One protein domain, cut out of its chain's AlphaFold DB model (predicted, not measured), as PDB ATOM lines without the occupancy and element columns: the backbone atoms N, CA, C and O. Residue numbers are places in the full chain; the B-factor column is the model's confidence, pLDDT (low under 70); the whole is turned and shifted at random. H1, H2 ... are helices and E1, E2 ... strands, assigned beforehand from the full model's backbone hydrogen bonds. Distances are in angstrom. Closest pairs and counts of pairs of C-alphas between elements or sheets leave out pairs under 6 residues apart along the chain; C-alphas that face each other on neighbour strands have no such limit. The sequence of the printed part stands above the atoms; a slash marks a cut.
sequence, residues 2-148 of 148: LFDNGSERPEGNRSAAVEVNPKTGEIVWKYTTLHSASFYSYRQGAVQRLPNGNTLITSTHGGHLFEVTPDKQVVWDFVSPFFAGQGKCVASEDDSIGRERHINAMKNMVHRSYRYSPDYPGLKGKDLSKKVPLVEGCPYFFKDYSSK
ATOM      1  N   LEU A   2       6.789  33.704 -49.899       97.06
ATOM      2  CA  LEU A   2       7.683  33.322 -48.811       97.06
ATOM      3  C   LEU A   2       6.886  33.294 -47.500       97.06
ATOM      4  O   LEU A   2       6.084  34.194 -47.241       97.06
ATOM      5  N   PHE A   3       7.114  32.260 -46.691       98.00
ATOM      6  CA  PHE A   3       6.747  32.281 -45.279       98.00
ATOM      7  C   PHE A   3       7.906  32.941 -44.525       98.00
ATOM      8  O   PHE A   3       8.980  32.358 -44.406       98.00
ATOM      9  N   ASP A   4       7.721  34.176 -44.081       96.94
ATOM     10  CA  ASP A   4       8.681  34.876 -43.235       96.94
ATOM     11  C   ASP A   4       8.425  34.455 -41.787       96.94
ATOM     12  O   ASP A   4       7.484  34.927 -41.155       96.94
ATOM     13  N   ASN A   5       9.229  33.522 -41.275       95.38
ATOM     14  CA  ASN A   5       9.103  33.006 -39.912       95.38
ATOM     15  C   ASN A   5       9.216  34.099 -38.850       95.38
ATOM     16  O   ASN A   5       8.456  34.093 -37.881       95.38
ATOM     17  N   GLY A   6      10.164  35.016 -39.047       93.69
ATOM     18  CA  GLY A   6      10.440  36.129 -38.153       93.69
ATOM     19  C   GLY A   6      10.824  35.757 -36.722       93.69
ATOM     20  O   GLY A   6      10.478  36.490 -35.796       93.69
ATOM     21  N   SER A   7      11.523  34.635 -36.541       90.62
ATOM     22  CA  SER A   7      12.163  34.272 -35.275       90.62
ATOM     23  C   SER A   7      13.352  35.185 -34.968       90.62
ATOM     24  O   SER A   7      14.075  35.574 -35.881       90.62
ATOM     25  N   GLU A   8      13.584  35.463 -33.684       87.75
ATOM     26  CA  GLU A   8      14.763  36.181 -33.159       87.75
ATOM     27  C   GLU A   8      14.861  37.646 -33.615       87.75
ATOM     28  O   GLU A   8      15.920  38.268 -33.577       87.75
ATOM     29  N   ARG A   9      13.728  38.227 -34.018       88.31
ATOM     30  CA  ARG A   9      13.630  39.646 -34.360       88.31
ATOM     31  C   ARG A   9      13.793  40.520 -33.103       88.31
ATOM     32  O   ARG A   9      13.098  40.254 -32.118       88.31
ATOM     33  N   PRO A  10      14.612  41.593 -33.131       91.12
ATOM     34  CA  PRO A  10      14.730  42.541 -32.016       91.12
ATOM     35  C   PRO A  10      13.389  43.151 -31.593       91.12
ATOM     36  O   PRO A  10      13.141  43.389 -30.416       91.12
ATOM     37  N   GLU A  11      12.498  43.370 -32.557       89.19
ATOM     38  CA  GLU A  11      11.175  43.953 -32.359       89.19
ATOM     39  C   GLU A  11      10.085  42.930 -31.972       89.19
ATOM     40  O   GLU A  11       8.893  43.247 -31.995       89.19
ATOM     41  N   GLY A  12      10.477  41.690 -31.670       88.31
ATOM     42  CA  GLY A  12       9.585  40.614 -31.256       88.31
ATOM     43  C   GLY A  12       9.199  39.644 -32.375       88.31
ATOM     44  O   GLY A  12       8.993  40.010 -33.537       88.31
ATOM     45  N   ASN A  13       9.066  38.378 -31.980       90.75
ATOM     46  CA  ASN A  13       8.766  37.256 -32.862       90.75
ATOM     47  C   ASN A  13       7.365  37.365 -33.477       90.75
ATOM     48  O   ASN A  13       6.368  37.486 -32.760       90.75
ATOM     49  N   ARG A  14       7.286  37.271 -34.806       93.12
ATOM     50  CA  ARG A  14       6.028  37.200 -35.562       93.12
ATOM     51  C   ARG A  14       6.286  36.646 -36.953       93.12
ATOM     52  O   ARG A  14       7.289  36.998 -37.569       93.12
ATOM     53  N   SER A  15       5.349  35.856 -37.460       96.19
ATOM     54  CA  SER A  15       5.412  35.394 -38.843       96.19
ATOM     55  C   SER A  15       4.648  36.331 -39.780       96.19
ATOM     56  O   SER A  15       3.748  37.063 -39.366       96.19
ATOM     57  N   ALA A  16       5.021  36.317 -41.057       97.31
ATOM     58  CA  ALA A  16       4.312  36.980 -42.141       97.31
ATOM     59  C   ALA A  16       4.258  36.063 -43.368       97.31
ATOM     60  O   ALA A  16       5.199  35.327 -43.654       97.31
ATOM     61  N   ALA A  17       3.174  36.139 -44.133       98.19
ATOM     62  CA  ALA A  17       3.156  35.607 -45.491       98.19
ATOM     63  C   ALA A  17       3.419  36.767 -46.450       98.19
ATOM     64  O   ALA A  17       2.713  37.776 -46.400       98.19
ATOM     65  N   VAL A  18       4.439  36.646 -47.300       98.31
ATOM     66  CA  VAL A  18       4.834  37.728 -48.208       98.31
ATOM     67  C   VAL A  18       4.926  37.262 -49.654       98.31
ATOM     68  O   VAL A  18       5.324  36.134 -49.969       98.31
ATOM     69  N   GLU A  19       4.571  38.169 -50.549       98.19
ATOM     70  CA  GLU A  19       4.876  38.092 -51.965       98.19
ATOM     71  C   GLU A  19       5.939  39.134 -52.276       98.19
ATOM     72  O   GLU A  19       5.775  40.311 -51.958       98.19
ATOM     73  N   VAL A  20       7.035  38.683 -52.873       98.12
ATOM     74  CA  VAL A  20       8.172  39.525 -53.228       98.12
ATOM     75  C   VAL A  20       8.285  39.523 -54.740       98.12
ATOM     76  O   VAL A  20       8.267  38.451 -55.349       98.12
ATOM     77  N   ASN A  21       8.416  40.701 -55.342       97.81
ATOM     78  CA  ASN A  21       8.819  40.822 -56.732       97.81
ATOM     79  C   ASN A  21      10.279  40.351 -56.843       97.81
ATOM     80  O   ASN A  21      11.171  41.015 -56.314       97.81
ATOM     81  N   PRO A  22      10.567  39.231 -57.529       96.50
ATOM     82  CA  PRO A  22      11.910  38.659 -57.534       96.50
ATOM     83  C   PRO A  22      12.932  39.515 -58.295       96.50
ATOM     84  O   PRO A  22      14.127  39.285 -58.149       96.50
ATOM     85  N   LYS A  23      12.487  40.483 -59.112       98.00
ATOM     86  CA  LYS A  23      13.377  41.386 -59.856       98.00
ATOM     87  C   LYS A  23      13.791  42.602 -59.035       98.00
ATOM     88  O   LYS A  23      14.927  43.042 -59.157       98.00
ATOM     89  N   THR A  24      12.871  43.155 -58.243       98.00
ATOM     90  CA  THR A  24      13.099  44.400 -57.484       98.00
ATOM     91  C   THR A  24      13.363  44.159 -56.001       98.00
ATOM     92  O   THR A  24      13.899  45.031 -55.327       98.00
ATOM     93  N   GLY A  25      12.996  42.988 -55.477       97.19
ATOM     94  CA  GLY A  25      13.029  42.696 -54.044       97.19
ATOM     95  C   GLY A  25      11.889  43.346 -53.254       97.19
ATOM     96  O   GLY A  25      11.817  43.184 -52.038       97.19
ATOM     97  N   GLU A  26      10.975  44.059 -53.914       98.25
ATOM     98  CA  GLU A  26       9.861  44.736 -53.253       98.25
ATOM     99  C   GLU A  26       8.814  43.738 -52.757       98.25
ATOM    100  O   GLU A  26       8.432  42.804 -53.466       98.25
ATOM    101  N   ILE A  27       8.297  43.968 -51.551       98.12
ATOM    102  CA  ILE A  27       7.145  43.232 -51.030       98.12
ATOM    103  C   ILE A  27       5.883  43.803 -51.684       98.12
ATOM    104  O   ILE A  27       5.445  44.898 -51.336       98.12
ATOM    105  N   VAL A  28       5.284  43.053 -52.608       97.75
ATOM    106  CA  VAL A  28       4.079  43.467 -53.355       97.75
ATOM    107  C   VAL A  28       2.781  43.037 -52.672       97.75
ATOM    108  O   VAL A  28       1.717  43.586 -52.940       97.75
ATOM    109  N   TRP A  29       2.858  42.075 -51.752       98.44
ATOM    110  CA  TRP A  29       1.747  41.687 -50.890       98.44
ATOM    111  C   TRP A  29       2.277  41.161 -49.557       98.44
ATOM    112  O   TRP A  29       3.305  40.484 -49.502       98.44
ATOM    113  N   LYS A  30       1.568  41.463 -48.467       98.12
ATOM    114  CA  LYS A  30       1.919  41.020 -47.116       98.12
ATOM    115  C   LYS A  30       0.667  40.746 -46.300       98.12
ATOM    116  O   LYS A  30      -0.217  41.603 -46.214       98.12
ATOM    117  N   TYR A  31       0.655  39.594 -45.646       98.19
ATOM    118  CA  TYR A  31      -0.313  39.236 -44.623       98.19
ATOM    119  C   TYR A  31       0.369  39.065 -43.267       98.19
ATOM    120  O   TYR A  31       1.389  38.382 -43.137       98.19
ATOM    121  N   THR A  32      -0.226  39.703 -42.267       96.62
ATOM    122  CA  THR A  32       0.150  39.681 -40.852       96.62
ATOM    123  C   THR A  32      -1.118  39.768 -40.018       96.62
ATOM    124  O   THR A  32      -2.117  40.320 -40.475       96.62
ATOM    125  N   THR A  33      -1.060  39.294 -38.782       93.00
ATOM    126  CA  THR A  33      -2.155  39.390 -37.812       93.00
ATOM    127  C   THR A  33      -1.851  40.447 -36.756       93.00
ATOM    128  O   THR A  33      -0.692  40.801 -36.537       93.00
ATOM    129  N   LEU A  34      -2.898  40.947 -36.091       87.88
ATOM    130  CA  LEU A  34      -2.762  41.871 -34.959       87.88
ATOM    131  C   LEU A  34      -1.998  41.222 -33.798       87.88
ATOM    132  O   LEU A  34      -1.096  41.827 -33.226       87.88
ATOM    133  N   HIS A  35      -2.335  39.971 -33.482       87.50
ATOM    134  CA  HIS A  35      -1.646  39.191 -32.462       87.50
ATOM    135  C   HIS A  35      -0.594  38.304 -33.118       87.50
ATOM    136  O   HIS A  35      -0.907  37.492 -33.992       87.50
ATOM    137  N   SER A  36       0.660  38.437 -32.684       81.69
ATOM    138  CA  SER A  36       1.775  37.659 -33.233       81.69
ATOM    139  C   SER A  36       1.579  36.154 -33.051       81.69
ATOM    140  O   SER A  36       1.969  35.383 -33.920       81.69
ATOM    141  N   ALA A  37       0.909  35.732 -31.976       82.44
ATOM    142  CA  ALA A  37       0.643  34.327 -31.682       82.44
ATOM    143  C   ALA A  37      -0.354  33.650 -32.643       82.44
ATOM    144  O   ALA A  37      -0.398  32.426 -32.673       82.44
ATOM    145  N   SER A  38      -1.127  34.398 -33.444       89.06
ATOM    146  CA  SER A  38      -2.216  33.823 -34.251       89.06
ATOM    147  C   SER A  38      -1.758  32.822 -35.315       89.06
ATOM    148  O   SER A  38      -2.522  31.930 -35.652       89.06
ATOM    149  N   PHE A  39      -0.544  32.958 -35.860       94.25
ATOM    150  CA  PHE A  39       0.018  31.981 -36.806       94.25
ATOM    151  C   PHE A  39       1.555  31.932 -36.776       94.25
ATOM    152  O   PHE A  39       2.204  31.584 -37.765       94.25
ATOM    153  N   TYR A  40       2.163  32.313 -35.651       93.62
ATOM    154  CA  TYR A  40       3.616  32.286 -35.532       93.62
ATOM    155  C   TYR A  40       4.148  30.857 -35.651       93.62
ATOM    156  O   TYR A  40       3.801  29.978 -34.864       93.62
ATOM    157  N   SER A  41       5.055  30.652 -36.601       93.94
ATOM    158  CA  SER A  41       5.868  29.449 -36.681       93.94
ATOM    159  C   SER A  41       7.322  29.867 -36.593       93.94
ATOM    160  O   SER A  41       7.826  30.558 -37.476       93.94
ATOM    161  N   TYR A  42       8.006  29.452 -35.527       91.62
ATOM    162  CA  TYR A  42       9.410  29.812 -35.311       91.62
ATOM    163  C   TYR A  42      10.292  29.264 -36.451       91.62
ATOM    164  O   TYR A  42      11.204  29.934 -36.919       91.62
ATOM    165  N   ARG A  43      10.025  28.034 -36.905       90.81
ATOM    166  CA  ARG A  43      10.694  27.375 -38.039       90.81
ATOM    167  C   ARG A  43       9.641  26.775 -38.971       90.81
ATOM    168  O   ARG A  43       8.501  26.555 -38.558       90.81
ATOM    169  N   GLN A  44      10.054  26.451 -40.197       94.56
ATOM    170  CA  GLN A  44       9.207  25.836 -41.230       94.56
ATOM    171  C   GLN A  44       7.993  26.708 -41.596       94.56
ATOM    172  O   GLN A  44       7.989  27.907 -41.355       94.56
ATOM    173  N   GLY A  45       6.969  26.129 -42.203       96.19
ATOM    174  CA  GLY A  45       5.821  26.860 -42.708       96.19
ATOM    175  C   GLY A  45       5.868  27.002 -44.219       96.19
ATOM    176  O   GLY A  45       6.899  26.836 -44.875       96.19
ATOM    177  N   ALA A  46       4.699  27.262 -44.783       98.00
ATOM    178  CA  ALA A  46       4.524  27.336 -46.220       98.00
ATOM    179  C   ALA A  46       3.489  28.394 -46.582       98.00
ATOM    180  O   ALA A  46       2.547  28.653 -45.836       98.00
ATOM    181  N   VAL A  47       3.668  28.987 -47.759       97.88
ATOM    182  CA  VAL A  47       2.708  29.905 -48.370       97.88
ATOM    183  C   VAL A  47       2.567  29.528 -49.836       97.88
ATOM    184  O   VAL A  47       3.567  29.370 -50.542       97.88
ATOM    185  N   GLN A  48       1.330  29.406 -50.303       95.94
ATOM    186  CA  GLN A  48       1.006  29.080 -51.685       95.94
ATOM    187  C   GLN A  48      -0.098  30.009 -52.190       95.94
ATOM    188  O   GLN A  48      -1.182  30.051 -51.615       95.94
ATOM    189  N   ARG A  49       0.155  30.714 -53.297       96.44
ATOM    190  CA  ARG A  49      -0.913  31.371 -54.058       96.44
ATOM    191  C   ARG A  49      -1.705  30.297 -54.807       96.44
ATOM    192  O   ARG A  49      -1.110  29.434 -55.453       96.44
ATOM    193  N   LEU A  50      -3.024  30.341 -54.691       95.81
ATOM    194  CA  LEU A  50      -3.959  29.415 -55.318       95.81
ATOM    195  C   LEU A  50      -4.483  29.980 -56.651       95.81
ATOM    196  O   LEU A  50      -4.457  31.198 -56.845       95.81
ATOM    197  N   PRO A  51      -5.004  29.131 -57.563       93.50
ATOM    198  CA  PRO A  51      -5.532  29.582 -58.857       93.50
ATOM    199  C   PRO A  51      -6.686  30.589 -58.768       93.50
ATOM    200  O   PRO A  51      -6.840  31.418 -59.657       93.50
ATOM    201  N   ASN A  52      -7.478  30.553 -57.691       94.19
ATOM    202  CA  ASN A  52      -8.557  31.516 -57.431       94.19
ATOM    203  C   ASN A  52      -8.053  32.878 -56.907       94.19
ATOM    204  O   ASN A  52      -8.861  33.738 -56.576       94.19
ATOM    205  N   GLY A  53      -6.736  33.068 -56.782       96.25
ATOM    206  CA  GLY A  53      -6.127  34.281 -56.242       96.25
ATOM    207  C   GLY A  53      -5.987  34.297 -54.719       96.25
ATOM    208  O   GLY A  53      -5.250  35.137 -54.206       96.25
ATOM    209  N   ASN A  54      -6.596  33.367 -53.982       97.88
ATOM    210  CA  ASN A  54      -6.398  33.268 -52.537       97.88
ATOM    211  C   ASN A  54      -5.000  32.733 -52.201       97.88
ATOM    212  O   ASN A  54      -4.294  32.176 -53.040       97.88
ATOM    213  N   THR A  55      -4.600  32.880 -50.946       98.25
ATOM    214  CA  THR A  55      -3.319  32.413 -50.425       98.25
ATOM    215  C   THR A  55      -3.562  31.383 -49.331       98.25
ATOM    216  O   THR A  55      -4.152  31.704 -48.303       98.25
ATOM    217  N   LEU A  56      -3.082  30.157 -49.535       98.31
ATOM    218  CA  LEU A  56      -3.023  29.120 -48.508       98.31
ATOM    219  C   LEU A  56      -1.751  29.296 -47.674       98.31
ATOM    220  O   LEU A  56      -0.655  29.421 -48.228       98.31
ATOM    221  N   ILE A  57      -1.896  29.273 -46.354       98.56
ATOM    222  CA  ILE A  57      -0.806  29.425 -45.391       98.56
ATOM    223  C   ILE A  57      -0.782  28.197 -44.476       98.56
ATOM    224  O   ILE A  57      -1.816  27.768 -43.966       98.56
ATOM    225  N   THR A  58       0.407  27.630 -44.267       98.31
ATOM    226  CA  THR A  58       0.670  26.585 -43.270       98.31
ATOM    227  C   THR A  58       1.510  27.181 -42.143       98.31
ATOM    228  O   THR A  58       2.707  27.411 -42.320       98.31
ATOM    229  N   SER A  59       0.898  27.407 -40.983       96.88
ATOM    230  CA  SER A  59       1.598  27.678 -39.728       96.88
ATOM    231  C   SER A  59       1.963  26.352 -39.065       96.88
ATOM    232  O   SER A  59       1.136  25.679 -38.444       96.88
ATOM    233  N   THR A  60       3.219  25.946 -39.245       96.00
ATOM    234  CA  THR A  60       3.657  24.595 -38.892       96.00
ATOM    235  C   THR A  60       3.540  24.311 -37.408       96.00
ATOM    236  O   THR A  60       2.987  23.279 -37.049       96.00
ATOM    237  N   HIS A  61       4.045  25.193 -36.548       93.19
ATOM    238  CA  HIS A  61       4.155  24.932 -35.111       93.19
ATOM    239  C   HIS A  61       2.813  24.735 -34.388       93.19
ATOM    240  O   HIS A  61       2.774  23.997 -33.407       93.19
ATOM    241  N   GLY A  62       1.733  25.348 -34.879       91.62
ATOM    242  CA  GLY A  62       0.380  25.164 -34.343       91.62
ATOM    243  C   GLY A  62      -0.458  24.127 -35.092       91.62
ATOM    244  O   GLY A  62      -1.634  23.960 -34.775       91.62
ATOM    245  N   GLY A  63       0.097  23.488 -36.131       94.56
ATOM    246  CA  GLY A  63      -0.682  22.651 -37.044       94.56
ATOM    247  C   GLY A  63      -1.854  23.409 -37.675       94.56
ATOM    248  O   GLY A  63      -2.892  22.805 -37.929       94.56
ATOM    249  N   HIS A  64      -1.713  24.725 -37.866       95.25
ATOM    250  CA  HIS A  64      -2.773  25.629 -38.310       95.25
ATOM    251  C   HIS A  64      -2.622  25.929 -39.796       95.25
ATOM    252  O   HIS A  64      -1.544  26.265 -40.288       95.25
ATOM    253  N   LEU A  65      -3.713  25.766 -40.528       97.12
ATOM    254  CA  LEU A  65      -3.795  25.880 -41.968       97.12
ATOM    255  C   LEU A  65      -4.977  26.773 -42.296       97.12
ATOM    256  O   LEU A  65      -6.086  26.516 -41.845       97.12
ATOM    257  N   PHE A  66      -4.759  27.802 -43.099       97.62
ATOM    258  CA  PHE A  66      -5.827  28.744 -43.398       97.62
ATOM    259  C   PHE A  66      -5.655  29.362 -44.781       97.62
ATOM    260  O   PHE A  66      -4.558  29.401 -45.344       97.62
ATOM    261  N   GLU A  67      -6.771  29.801 -45.350       97.88
ATOM    262  CA  GLU A  67      -6.842  30.429 -46.664       97.88
ATOM    263  C   GLU A  67      -7.295  31.876 -46.524       97.88
ATOM    264  O   GLU A  67      -8.273  32.172 -45.835       97.88
ATOM    265  N   VAL A  68      -6.580  32.769 -47.201       98.31
ATOM    266  CA  VAL A  68      -6.775  34.212 -47.116       98.31
ATOM    267  C   VAL A  68      -7.022  34.797 -48.503       98.31
ATOM    268  O   VAL A  68      -6.317  34.460 -49.453       98.31
ATOM    269  N   THR A  69      -7.987  35.702 -48.634       98.38
ATOM    270  CA  THR A  69      -8.233  36.448 -49.878       98.38
ATOM    271  C   THR A  69      -7.111  37.453 -50.183       98.38
ATOM    272  O   THR A  69      -6.330  37.808 -49.292       98.38
ATOM    273  N   PRO A  70      -7.011  37.986 -51.418       98.25
ATOM    274  CA  PRO A  70      -6.123  39.116 -51.712       98.25
ATOM    275  C   PRO A  70      -6.322  40.309 -50.759       98.25
ATOM    276  O   PRO A  70      -5.333  40.905 -50.322       98.25
ATOM    277  N   ASP A  71      -7.573  40.551 -50.353       98.06
ATOM    278  CA  ASP A  71      -8.004  41.592 -49.403       98.06
ATOM    279  C   ASP A  71      -7.807  41.209 -47.927       98.06
ATOM    280  O   ASP A  71      -8.317  41.870 -47.019       98.06
ATOM    281  N   LYS A  72      -7.030  40.150 -47.669       97.81
ATOM    282  CA  LYS A  72      -6.574  39.731 -46.336       97.81
ATOM    283  C   LYS A  72      -7.692  39.210 -45.423       97.81
ATOM    284  O   LYS A  72      -7.526  39.215 -44.206       97.81
ATOM    285  N   GLN A  73      -8.794  38.722 -45.994       97.81
ATOM    286  CA  GLN A  73      -9.871  38.072 -45.242       97.81
ATOM    287  C   GLN A  73      -9.626  36.567 -45.147       97.81
ATOM    288  O   GLN A  73      -9.360  35.930 -46.165       97.81
ATOM    289  N   VAL A  74      -9.734  35.991 -43.950       96.69
ATOM    290  CA  VAL A  74      -9.682  34.534 -43.766       96.69
ATOM    291  C   VAL A  74     -11.010  33.938 -44.231       96.69
ATOM    292  O   VAL A  74     -12.064  34.305 -43.722       96.69
ATOM    293  N   VAL A  75     -10.963  33.029 -45.203       96.69
ATOM    294  CA  VAL A  75     -12.153  32.392 -45.808       96.69
ATOM    295  C   VAL A  75     -12.230  30.889 -45.556       96.69
ATOM    296  O   VAL A  75     -13.239  30.253 -45.846       96.69
ATOM    297  N   TRP A  76     -11.164  30.310 -45.013       95.50
ATOM    298  CA  TRP A  76     -11.132  28.937 -44.538       95.50
ATOM    299  C   TRP A  76     -10.061  28.816 -43.460       95.50
ATOM    300  O   TRP A  76      -8.990  29.407 -43.594       95.50
ATOM    301  N   ASP A  77     -10.347  28.047 -42.417       93.88
ATOM    302  CA  ASP A  77      -9.467  27.851 -41.270       93.88
ATOM    303  C   ASP A  77      -9.570  26.396 -40.797       93.88
ATOM    304  O   ASP A  77     -10.653  25.802 -40.794       93.88
ATOM    305  N   PHE A  78      -8.432  25.806 -40.452       92.38
ATOM    306  CA  PHE A  78      -8.326  24.446 -39.966       92.38
ATOM    307  C   PHE A  78      -7.102  24.279 -39.066       92.38
ATOM    308  O   PHE A  78      -5.983  24.642 -39.425       92.38
ATOM    309  N   VAL A  79      -7.290  23.622 -37.924       92.50
ATOM    310  CA  VAL A  79      -6.202  23.182 -37.045       92.50
ATOM    311  C   VAL A  79      -6.185  21.658 -37.020       92.50
ATOM    312  O   VAL A  79      -7.216  21.025 -36.797       92.50
ATOM    313  N   SER A  80      -5.016  21.060 -37.249       93.12
ATOM    314  CA  SER A  80      -4.838  19.608 -37.210       93.12
ATOM    315  C   SER A  80      -5.198  19.057 -35.823       93.12
ATOM    316  O   SER A  80      -4.582  19.476 -34.838       93.12
ATOM    317  N   PRO A  81      -6.130  18.087 -35.723       92.50
ATOM    318  CA  PRO A  81      -6.499  17.471 -34.451       92.50
ATOM    319  C   PRO A  81      -5.555  16.327 -34.042       92.50
ATOM    320  O   PRO A  81      -5.807  15.654 -33.047       92.50
ATOM    321  N   PHE A  82      -4.496  16.054 -34.812       93.50
ATOM    322  CA  PHE A  82      -3.596  14.924 -34.578       93.50
ATOM    323  C   PHE A  82      -2.330  15.366 -33.850       93.50
ATOM    324  O   PHE A  82      -1.428  15.922 -34.468       93.50
ATOM    325  N   PHE A  83      -2.231  15.069 -32.557       93.12
ATOM    326  CA  PHE A  83      -1.086  15.388 -31.706       93.12
ATOM    327  C   PHE A  83      -0.211  14.148 -31.531       93.12
ATOM    328  O   PHE A  83      -0.656  13.149 -30.974       93.12
ATOM    329  N   ALA A  84       1.027  14.185 -32.033       90.69
ATOM    330  CA  ALA A  84       1.942  13.035 -32.048       90.69
ATOM    331  C   ALA A  84       1.295  11.756 -32.631       90.69
ATOM    332  O   ALA A  84       1.485  10.653 -32.124       90.69
ATOM    333  N   GLY A  85       0.495  11.919 -33.691       90.44
ATOM    334  CA  GLY A  85      -0.219  10.827 -34.362       90.44
ATOM    335  C   GLY A  85      -1.535  10.404 -33.699       90.44
ATOM    336  O   GLY A  85      -2.228   9.552 -34.245       90.44
ATOM    337  N   GLN A  86      -1.915  11.001 -32.568       91.81
ATOM    338  CA  GLN A  86      -3.163  10.695 -31.867       91.81
ATOM    339  C   GLN A  86      -4.212  11.780 -32.118       91.81
ATOM    340  O   GLN A  86      -3.962  12.959 -31.876       91.81
ATOM    341  N   GLY A  87      -5.390  11.381 -32.595       92.62
ATOM    342  CA  GLY A  87      -6.522  12.288 -32.769       92.62
ATOM    343  C   GLY A  87      -7.088  12.746 -31.423       92.62
ATOM    344  O   GLY A  87      -7.312  11.924 -30.537       92.62
ATOM    345  N   LYS A  88      -7.338  14.049 -31.275       91.25
ATOM    346  CA  LYS A  88      -7.923  14.657 -30.074       91.25
ATOM    347  C   LYS A  88      -9.023  15.647 -30.426       91.25
ATOM    348  O   LYS A  88      -8.939  16.356 -31.424       91.25
ATOM    349  N   CYS A  89     -10.032  15.726 -29.562       87.81
ATOM    350  CA  CYS A  89     -11.141  16.668 -29.732       87.81
ATOM    351  C   CYS A  89     -10.795  18.073 -29.240       87.81
ATOM    352  O   CYS A  89     -11.328  19.053 -29.748       87.81
ATOM    353  N   VAL A  90      -9.928  18.156 -28.229       87.62
ATOM    354  CA  VAL A  90      -9.532  19.396 -27.563       87.62
ATOM    355  C   VAL A  90      -8.028  19.335 -27.320       87.62
ATOM    356  O   VAL A  90      -7.530  18.338 -26.798       87.62
ATOM    357  N   ALA A  91      -7.321  20.389 -27.720       87.06
ATOM    358  CA  ALA A  91      -5.908  20.574 -27.411       87.06
ATOM    359  C   ALA A  91      -5.751  21.130 -25.988       87.06
ATOM    360  O   ALA A  91      -6.559  21.956 -25.559       87.06
ATOM    361  N   SER A  92      -4.707  20.717 -25.271       86.94
ATOM    362  CA  SER A  92      -4.349  21.297 -23.971       86.94
ATOM    363  C   SER A  92      -2.865  21.660 -23.892       86.94
ATOM    364  O   SER A  92      -2.078  21.337 -24.777       86.94
ATOM    365  N   GLU A  93      -2.451  22.300 -22.801       82.69
ATOM    366  CA  GLU A  93      -1.038  22.627 -22.553       82.69
ATOM    367  C   GLU A  93      -0.122  21.386 -22.509       82.69
ATOM    368  O   GLU A  93       1.066  21.470 -22.829       82.69
ATOM    369  N   ASP A  94      -0.662  20.205 -22.184       87.50
ATOM    370  CA  ASP A  94       0.094  18.942 -22.205       87.50
ATOM    371  C   ASP A  94       0.430  18.469 -23.632       87.50
ATOM    372  O   ASP A  94       1.286  17.595 -23.837       87.50
ATOM    373  N   ASP A  95      -0.202  19.071 -24.639       89.44
ATOM    374  CA  ASP A  95       0.073  18.838 -26.052       89.44
ATOM    375  C   ASP A  95       1.215  19.692 -26.608       89.44
ATOM    376  O   ASP A  95       1.619  19.509 -27.762       89.44
ATOM    377  N   SER A  96       1.790  20.576 -25.796       87.94
ATOM    378  CA  SER A  96       3.000  21.312 -26.152       87.94
ATOM    379  C   SER A  96       4.219  20.381 -26.276       87.94
ATOM    380  O   SER A  96       4.322  19.336 -25.625       87.94
ATOM    381  N   ILE A  97       5.180  20.751 -27.131       81.12
ATOM    382  CA  ILE A  97       6.459  20.026 -27.303       81.12
ATOM    383  C   ILE A  97       7.454  20.343 -26.157       81.12
ATOM    384  O   ILE A  97       8.533  19.755 -26.067       81.12
ATOM    385  N   GLY A  98       7.082  21.215 -25.219       69.12
ATOM    386  CA  GLY A  98       7.813  21.447 -23.976       69.12
ATOM    387  C   GLY A  98       7.346  22.716 -23.271       69.12
ATOM    388  O   GLY A  98       7.132  23.732 -23.922       69.12
ATOM    389  N   ARG A  99       7.246  22.665 -21.936       55.38
ATOM    390  CA  ARG A  99       6.805  23.796 -21.097       55.38
ATOM    391  C   ARG A  99       7.848  24.920 -20.960       55.38
ATOM    392  O   ARG A  99       7.501  26.023 -20.569       55.38
ATOM    393  N   GLU A 100       9.113  24.649 -21.295       53.53
ATOM    394  CA  GLU A 100      10.257  25.551 -21.049       53.53
ATOM    395  C   GLU A 100      10.918  26.118 -22.320       53.53
ATOM    396  O   GLU A 100      11.954  26.774 -22.241       53.53
ATOM    397  N   ARG A 101      10.389  25.853 -23.523       52.78
ATOM    398  CA  ARG A 101      11.096  26.208 -24.767       52.78
ATOM    399  C   ARG A 101      10.507  27.457 -25.418       52.78
ATOM    400  O   ARG A 101       9.307  27.536 -25.633       52.78
ATOM    401  N   HIS A 102      11.376  28.368 -25.867       57.22
ATOM    402  CA  HIS A 102      11.068  29.582 -26.656       57.22
ATOM    403  C   HIS A 102      10.357  29.333 -28.010       57.22
ATOM    404  O   HIS A 102      10.187  30.246 -28.821       57.22
ATOM    405  N   ILE A 103       9.975  28.088 -28.287       65.88
ATOM    406  CA  ILE A 103       9.260  27.656 -29.476       65.88
ATOM    407  C   ILE A 103       7.824  27.331 -29.062       65.88
ATOM    408  O   ILE A 103       7.575  26.275 -28.495       65.88
ATOM    409  N   ASN A 104       6.883  28.228 -29.369       75.31
ATOM    410  CA  ASN A 104       5.441  27.993 -29.215       75.31
ATOM    411  C   ASN A 104       5.002  26.884 -30.191       75.31
ATOM    412  O   ASN A 104       4.483  27.175 -31.264       75.31
ATOM    413  N   ALA A 105       5.336  25.631 -29.882       85.06
ATOM    414  CA  ALA A 105       5.189  24.473 -30.751       85.06
ATOM    415  C   ALA A 105       4.364  23.385 -30.068       85.06
ATOM    416  O   ALA A 105       4.613  23.011 -28.918       85.06
ATOM    417  N   MET A 106       3.422  22.845 -30.825       88.94
ATOM    418  CA  MET A 106       2.480  21.828 -30.392       88.94
ATOM    419  C   MET A 106       2.781  20.501 -31.086       88.94
ATOM    420  O   MET A 106       3.327  20.460 -32.184       88.94
ATOM    421  N   LYS A 107       2.404  19.380 -30.473       92.69
ATOM    422  CA  LYS A 107       2.627  18.038 -31.036       92.69
ATOM    423  C   LYS A 107       1.836  17.771 -32.327       92.69
ATOM    424  O   LYS A 107       2.020  16.710 -32.919       92.69
ATOM    425  N   ASN A 108       0.978  18.691 -32.773       94.25
ATOM    426  CA  ASN A 108       0.201  18.596 -34.015       94.25
ATOM    427  C   ASN A 108       0.857  19.265 -35.234       94.25
ATOM    428  O   ASN A 108       0.172  19.573 -36.210       94.25
ATOM    429  N   MET A 109       2.169  19.503 -35.182       94.12
ATOM    430  CA  MET A 109       2.909  20.180 -36.242       94.12
ATOM    431  C   MET A 109       2.623  19.639 -37.648       94.12
ATOM    432  O   MET A 109       2.708  18.438 -37.898       94.12
ATOM    433  N   VAL A 110       2.384  20.551 -38.597       95.38
ATOM    434  CA  VAL A 110       2.225  20.225 -40.025       95.38
ATOM    435  C   VAL A 110       3.321  20.911 -40.830       95.38
ATOM    436  O   VAL A 110       3.351  22.134 -40.925       95.38
ATOM    437  N   HIS A 111       4.222  20.134 -41.435       93.81
ATOM    438  CA  HIS A 111       5.344  20.688 -42.201       93.81
ATOM    439  C   HIS A 111       4.879  21.603 -43.346       93.81
ATOM    440  O   HIS A 111       5.329  22.743 -43.463       93.81
ATOM    441  N   ARG A 112       3.964  21.104 -44.185       95.19
ATOM    442  CA  ARG A 112       3.433  21.811 -45.352       95.19
ATOM    443  C   ARG A 112       2.086  21.237 -45.766       95.19
ATOM    444  O   ARG A 112       1.885  20.028 -45.680       95.19
ATOM    445  N   SER A 113       1.211  22.088 -46.290       95.31
ATOM    446  CA  SER A 113       0.020  21.667 -47.019       95.31
ATOM    447  C   SER A 113       0.030  22.111 -48.475       95.31
ATOM    448  O   SER A 113       0.769  23.008 -48.888       95.31
ATOM    449  N   TYR A 114      -0.828  21.446 -49.241       93.50
ATOM    450  CA  TYR A 114      -1.167  21.785 -50.610       93.50
ATOM    451  C   TYR A 114      -2.683  21.746 -50.734       93.50
ATOM    452  O   TYR A 114      -3.334  20.879 -50.147       93.50
ATOM    453  N   ARG A 115      -3.241  22.668 -51.517       91.44
ATOM    454  CA  ARG A 115      -4.650  22.623 -51.900       91.44
ATOM    455  C   ARG A 115      -4.748  22.249 -53.369       91.44
ATOM    456  O   ARG A 115      -4.137  22.887 -54.222       91.44
ATOM    457  N   TYR A 116      -5.518  21.204 -53.634       88.75
ATOM    458  CA  TYR A 116      -5.827  20.733 -54.974       88.75
ATOM    459  C   TYR A 116      -7.250  21.153 -55.329       88.75
ATOM    460  O   TYR A 116      -8.149  21.088 -54.487       88.75
ATOM    461  N   SER A 117      -7.446  21.619 -56.556       85.19
ATOM    462  CA  SER A 117      -8.768  21.953 -57.074       85.19
ATOM    463  C   SER A 117      -9.584  20.677 -57.350       85.19
ATOM    464  O   SER A 117      -9.003  19.597 -57.489       85.19
ATOM    465  N   PRO A 118     -10.928  20.758 -57.422       84.56
ATOM    466  CA  PRO A 118     -11.774  19.584 -57.670       84.56
ATOM    467  C   PRO A 118     -11.468  18.841 -58.981       84.56
ATOM    468  O   PRO A 118     -11.727  17.646 -59.086       84.56
ATOM    469  N   ASP A 119     -10.904  19.535 -59.967       88.62
ATOM    470  CA  ASP A 119     -10.456  19.007 -61.257       88.62
ATOM    471  C   ASP A 119      -9.029  18.423 -61.226       88.62
ATOM    472  O   ASP A 119      -8.543  17.952 -62.255       88.62
ATOM    473  N   TYR A 120      -8.351  18.406 -60.067       92.25
ATOM    474  CA  TYR A 120      -7.029  17.796 -59.930       92.25
ATOM    475  C   TYR A 120      -7.061  16.338 -60.422       92.25
ATOM    476  O   TYR A 120      -7.807  15.528 -59.864       92.25
ATOM    477  N   PRO A 121      -6.237  15.949 -61.421       94.31
ATOM    478  CA  PRO A 121      -6.309  14.618 -62.027       94.31
ATOM    479  C   PRO A 121      -6.178  13.459 -61.033       94.31
ATOM    480  O   PRO A 121      -6.765  12.401 -61.249       94.31
ATOM    481  N   GLY A 122      -5.469  13.667 -59.915       93.19
ATOM    482  CA  GLY A 122      -5.344  12.677 -58.840       93.19
ATOM    483  C   GLY A 122      -6.655  12.352 -58.108       93.19
ATOM    484  O   GLY A 122      -6.730  11.329 -57.431       93.19
ATOM    485  N   LEU A 123      -7.693  13.183 -58.256       92.38
ATOM    486  CA  LEU A 123      -9.032  12.960 -57.696       92.38
ATOM    487  C   LEU A 123      -9.991  12.279 -58.684       92.38
ATOM    488  O   LEU A 123     -11.096  11.901 -58.296       92.38
ATOM    489  N   LYS A 124      -9.601  12.089 -59.954       94.56
ATOM    490  CA  LYS A 124     -10.483  11.512 -60.977       94.56
ATOM    491  C   LYS A 124     -10.967  10.117 -60.563       94.56
ATOM    492  O   LYS A 124     -10.171   9.229 -60.268       94.56
ATOM    493  N   GLY A 125     -12.287   9.925 -60.562       93.12
ATOM    494  CA  GLY A 125     -12.927   8.655 -60.196       93.12
ATOM    495  C   GLY A 125     -12.913   8.333 -58.696       93.12
ATOM    496  O   GLY A 125     -13.297   7.228 -58.319       93.12
ATOM    497  N   LYS A 126     -12.475   9.260 -57.831       90.31
ATOM    498  CA  LYS A 126     -12.579   9.121 -56.374       90.31
ATOM    499  C   LYS A 126     -13.921   9.675 -55.894       90.31
ATOM    500  O   LYS A 126     -14.286  10.798 -56.227       90.31
ATOM    501  N   ASP A 127     -14.635   8.901 -55.082       88.12
ATOM    502  CA  ASP A 127     -15.827   9.377 -54.378       88.12
ATOM    503  C   ASP A 127     -15.410  10.162 -53.125       88.12
ATOM    504  O   ASP A 127     -14.964   9.580 -52.136       88.12
ATOM    505  N   LEU A 128     -15.540  11.489 -53.185       84.56
ATOM    506  CA  LEU A 128     -15.243  12.408 -52.078       84.56
ATOM    507  C   LEU A 128     -16.498  12.815 -51.287       84.56
ATOM    508  O   LEU A 128     -16.424  13.676 -50.412       84.56
ATOM    509  N   SER A 129     -17.664  12.234 -51.592       83.31
ATOM    510  CA  SER A 129     -18.929  12.595 -50.935       83.31
ATOM    511  C   SER A 129     -19.050  12.028 -49.516       83.31
ATOM    512  O   SER A 129     -19.785  12.568 -48.683       83.31
ATOM    513  N   LYS A 130     -18.304  10.958 -49.217       80.81
ATOM    514  CA  LYS A 130     -18.296  10.302 -47.908       80.81
ATOM    515  C   LYS A 130     -17.579  11.166 -46.876       80.81
ATOM    516  O   LYS A 130     -16.355  11.248 -46.847       80.81
ATOM    517  N   LYS A 131     -18.361  11.778 -45.991       78.81
ATOM    518  CA  LYS A 131     -17.854  12.536 -44.844       78.81
ATOM    519  C   LYS A 131     -17.643  11.584 -43.673       78.81
ATOM    520  O   LYS A 131     -18.615  11.073 -43.120       78.81
ATOM    521  N   VAL A 132     -16.391  11.372 -43.291       79.69
ATOM    522  CA  VAL A 132     -16.020  10.664 -42.060       79.69
ATOM    523  C   VAL A 132     -15.458  11.665 -41.048       79.69
ATOM    524  O   VAL A 132     -14.832  12.647 -41.461       79.69
ATOM    525  N   PRO A 133     -15.690  11.475 -39.739       82.56
ATOM    526  CA  PRO A 133     -14.994  12.265 -38.736       82.56
ATOM    527  C   PRO A 133     -13.480  12.090 -38.879       82.56
ATOM    528  O   PRO A 133     -12.998  10.994 -39.151       82.56
ATOM    529  N   LEU A 134     -12.732  13.175 -38.663       83.94
ATOM    530  CA  LEU A 134     -11.267  13.119 -38.604       83.94
ATOM    531  C   LEU A 134     -10.785  12.352 -37.368       83.94
ATOM    532  O   LEU A 134      -9.764  11.676 -37.424       83.94
ATOM    533  N   VAL A 135     -11.525  12.452 -36.264       89.00
ATOM    534  CA  VAL A 135     -11.256  11.744 -35.013       89.00
ATOM    535  C   VAL A 135     -12.576  11.167 -34.515       89.00
ATOM    536  O   VAL A 135     -13.549  11.901 -34.335       89.00
ATOM    537  N   GLU A 136     -12.623   9.849 -34.339       87.25
ATOM    538  CA  GLU A 136     -13.805   9.158 -33.824       87.25
ATOM    539  C   GLU A 136     -14.133   9.631 -32.397       87.25
ATOM    540  O   GLU A 136     -13.239   9.879 -31.592       87.25
ATOM    541  N   GLY A 137     -15.422   9.804 -32.095       86.81
ATOM    542  CA  GLY A 137     -15.887  10.280 -30.787       86.81
ATOM    543  C   GLY A 137     -15.774  11.793 -30.559       86.81
ATOM    544  O   GLY A 137     -16.309  12.286 -29.568       86.81
ATOM    545  N   CYS A 138     -15.145  12.549 -31.466       86.69
ATOM    546  CA  CYS A 138     -15.135  14.008 -31.385       86.69
ATOM    547  C   CYS A 138     -16.405  14.639 -31.972       86.69
ATOM    548  O   CYS A 138     -17.004  14.065 -32.886       86.69
ATOM    549  N   PRO A 139     -16.798  15.839 -31.491       80.88
ATOM    550  CA  PRO A 139     -17.896  16.597 -32.077       80.88
ATOM    551  C   PRO A 139     -17.709  16.777 -33.582       80.88
ATOM    552  O   PRO A 139     -16.596  16.991 -34.079       80.88
ATOM    553  N   TYR A 140     -18.814  16.724 -34.320       75.12
ATOM    554  CA  TYR A 140     -18.794  16.992 -35.746       75.12
ATOM    555  C   TYR A 140     -18.811  18.502 -35.921       75.12
ATOM    556  O   TYR A 140     -19.844  19.070 -36.255       75.12
ATOM    557  N   PHE A 141     -17.667  19.162 -35.737       64.62
ATOM    558  CA  PHE A 141     -17.593  20.625 -35.776       64.62
ATOM    559  C   PHE A 141     -18.225  21.235 -37.046       64.62
ATOM    560  O   PHE A 141     -18.831  22.290 -36.966       64.62
ATOM    561  N   PHE A 142     -18.212  20.548 -38.195       60.34
ATOM    562  CA  PHE A 142     -18.889  21.006 -39.424       60.34
ATOM    563  C   PHE A 142     -20.428  20.869 -39.433       60.34
ATOM    564  O   PHE A 142     -21.083  21.409 -40.321       60.34
ATOM    565  N   LYS A 143     -21.005  20.085 -38.518       65.06
ATOM    566  CA  LYS A 143     -22.453  20.009 -38.255       65.06
ATOM    567  C   LYS A 143     -22.847  20.904 -37.083       65.06
ATOM    568  O   LYS A 143     -23.901  21.523 -37.134       65.06
ATOM    569  N   ASP A 144     -21.998  20.950 -36.061       60.50
ATOM    570  CA  ASP A 144     -22.294  21.581 -34.776       60.50
ATOM    571  C   ASP A 144     -22.012  23.096 -34.804       60.50
ATOM    572  O   ASP A 144     -22.732  23.871 -34.179       60.50
ATOM    573  N   TYR A 145     -21.021  23.538 -35.589       53.78
ATOM    574  CA  TYR A 145     -20.801  24.943 -35.936       53.78
ATOM    575  C   TYR A 145     -21.360  25.224 -37.335       53.78
ATOM    576  O   TYR A 145     -20.650  25.181 -38.340       53.78
ATOM    577  N   SER A 146     -22.648  25.550 -37.415       51.22
ATOM    578  CA  SER A 146     -23.173  26.282 -38.568       51.22
ATOM    579  C   SER A 146     -22.849  27.765 -38.380       51.22
ATOM    580  O   SER A 146     -23.422  28.406 -37.495       51.22
ATOM    581  N   SER A 147     -21.944  28.322 -39.188       47.28
ATOM    582  CA  SER A 147     -21.836  29.776 -39.326       47.28
ATOM    583  C   SER A 147     -23.184  30.298 -39.824       47.28
ATOM    584  O   SER A 147     -23.591  29.965 -40.940       47.28
ATOM    585  N   LYS A 148     -23.899  31.042 -38.976       37.78
ATOM    586  CA  LYS A 148     -24.928  31.966 -39.458       37.78
ATOM    587  C   LYS A 148     -24.262  33.095 -40.229       37.78
ATOM    588  O   LYS A 148     -23.142  33.477 -39.822       37.78
TER     589      LYS A 148
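AT A GLANCE: This is residues 2 to 148 of the 148 residues of an uncharacterized protein of Desulfobulbus oligotrophicus (UniProt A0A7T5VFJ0). With little regular structure, two small sheets, E4 to E7 and E1 to E3, stand partly face to face as a sandwich, strands crossed at 50 degrees; residues 80 to 140, with no named element, loop away to H1. Of 147 printed residues, 37 are in named elements, mostly strand: seven strands, then one helix. Both sheets are meanders, each strand the antiparallel neighbour of the one before, ordered as numbered. The whole is compact, radius of gyration of the C-alphas 17.0 A, spanning 47 by 43 by 32 A.

IN THESE COORDINATES: E4 is residues 46 to 49, E5 55 to 59, E6 64 to 68 and E7 74 to 79, 13.6 A long. E1 is 2 to 4, from C-alpha 2 at (7.683, 33.322, -48.811); E2 is 16 to 20, E3 27 to 31. H1, 141 to 144, ends at C-alpha 144 (-22.294, 21.581, -34.776).

HOW THE PARTS SIT: In hairpin E5 and E6, N 57 and O 66 are 2.9 A apart, within hydrogen-bond range. The closest C-alphas of E1 and E4, Phe 3 and Ala 46, are 5.5 A apart. H1, too short for an O i to N i+4 pair, has 0 of 1 O i to N i+3 pairs within range; it is on neither sheet.

THE WHOLE: The printed part has no cut. Links E1 to E2, E3 to E4 and E7 to H1 are long. Residues 98 to 103 and 141 to 148 have pLDDT under 70.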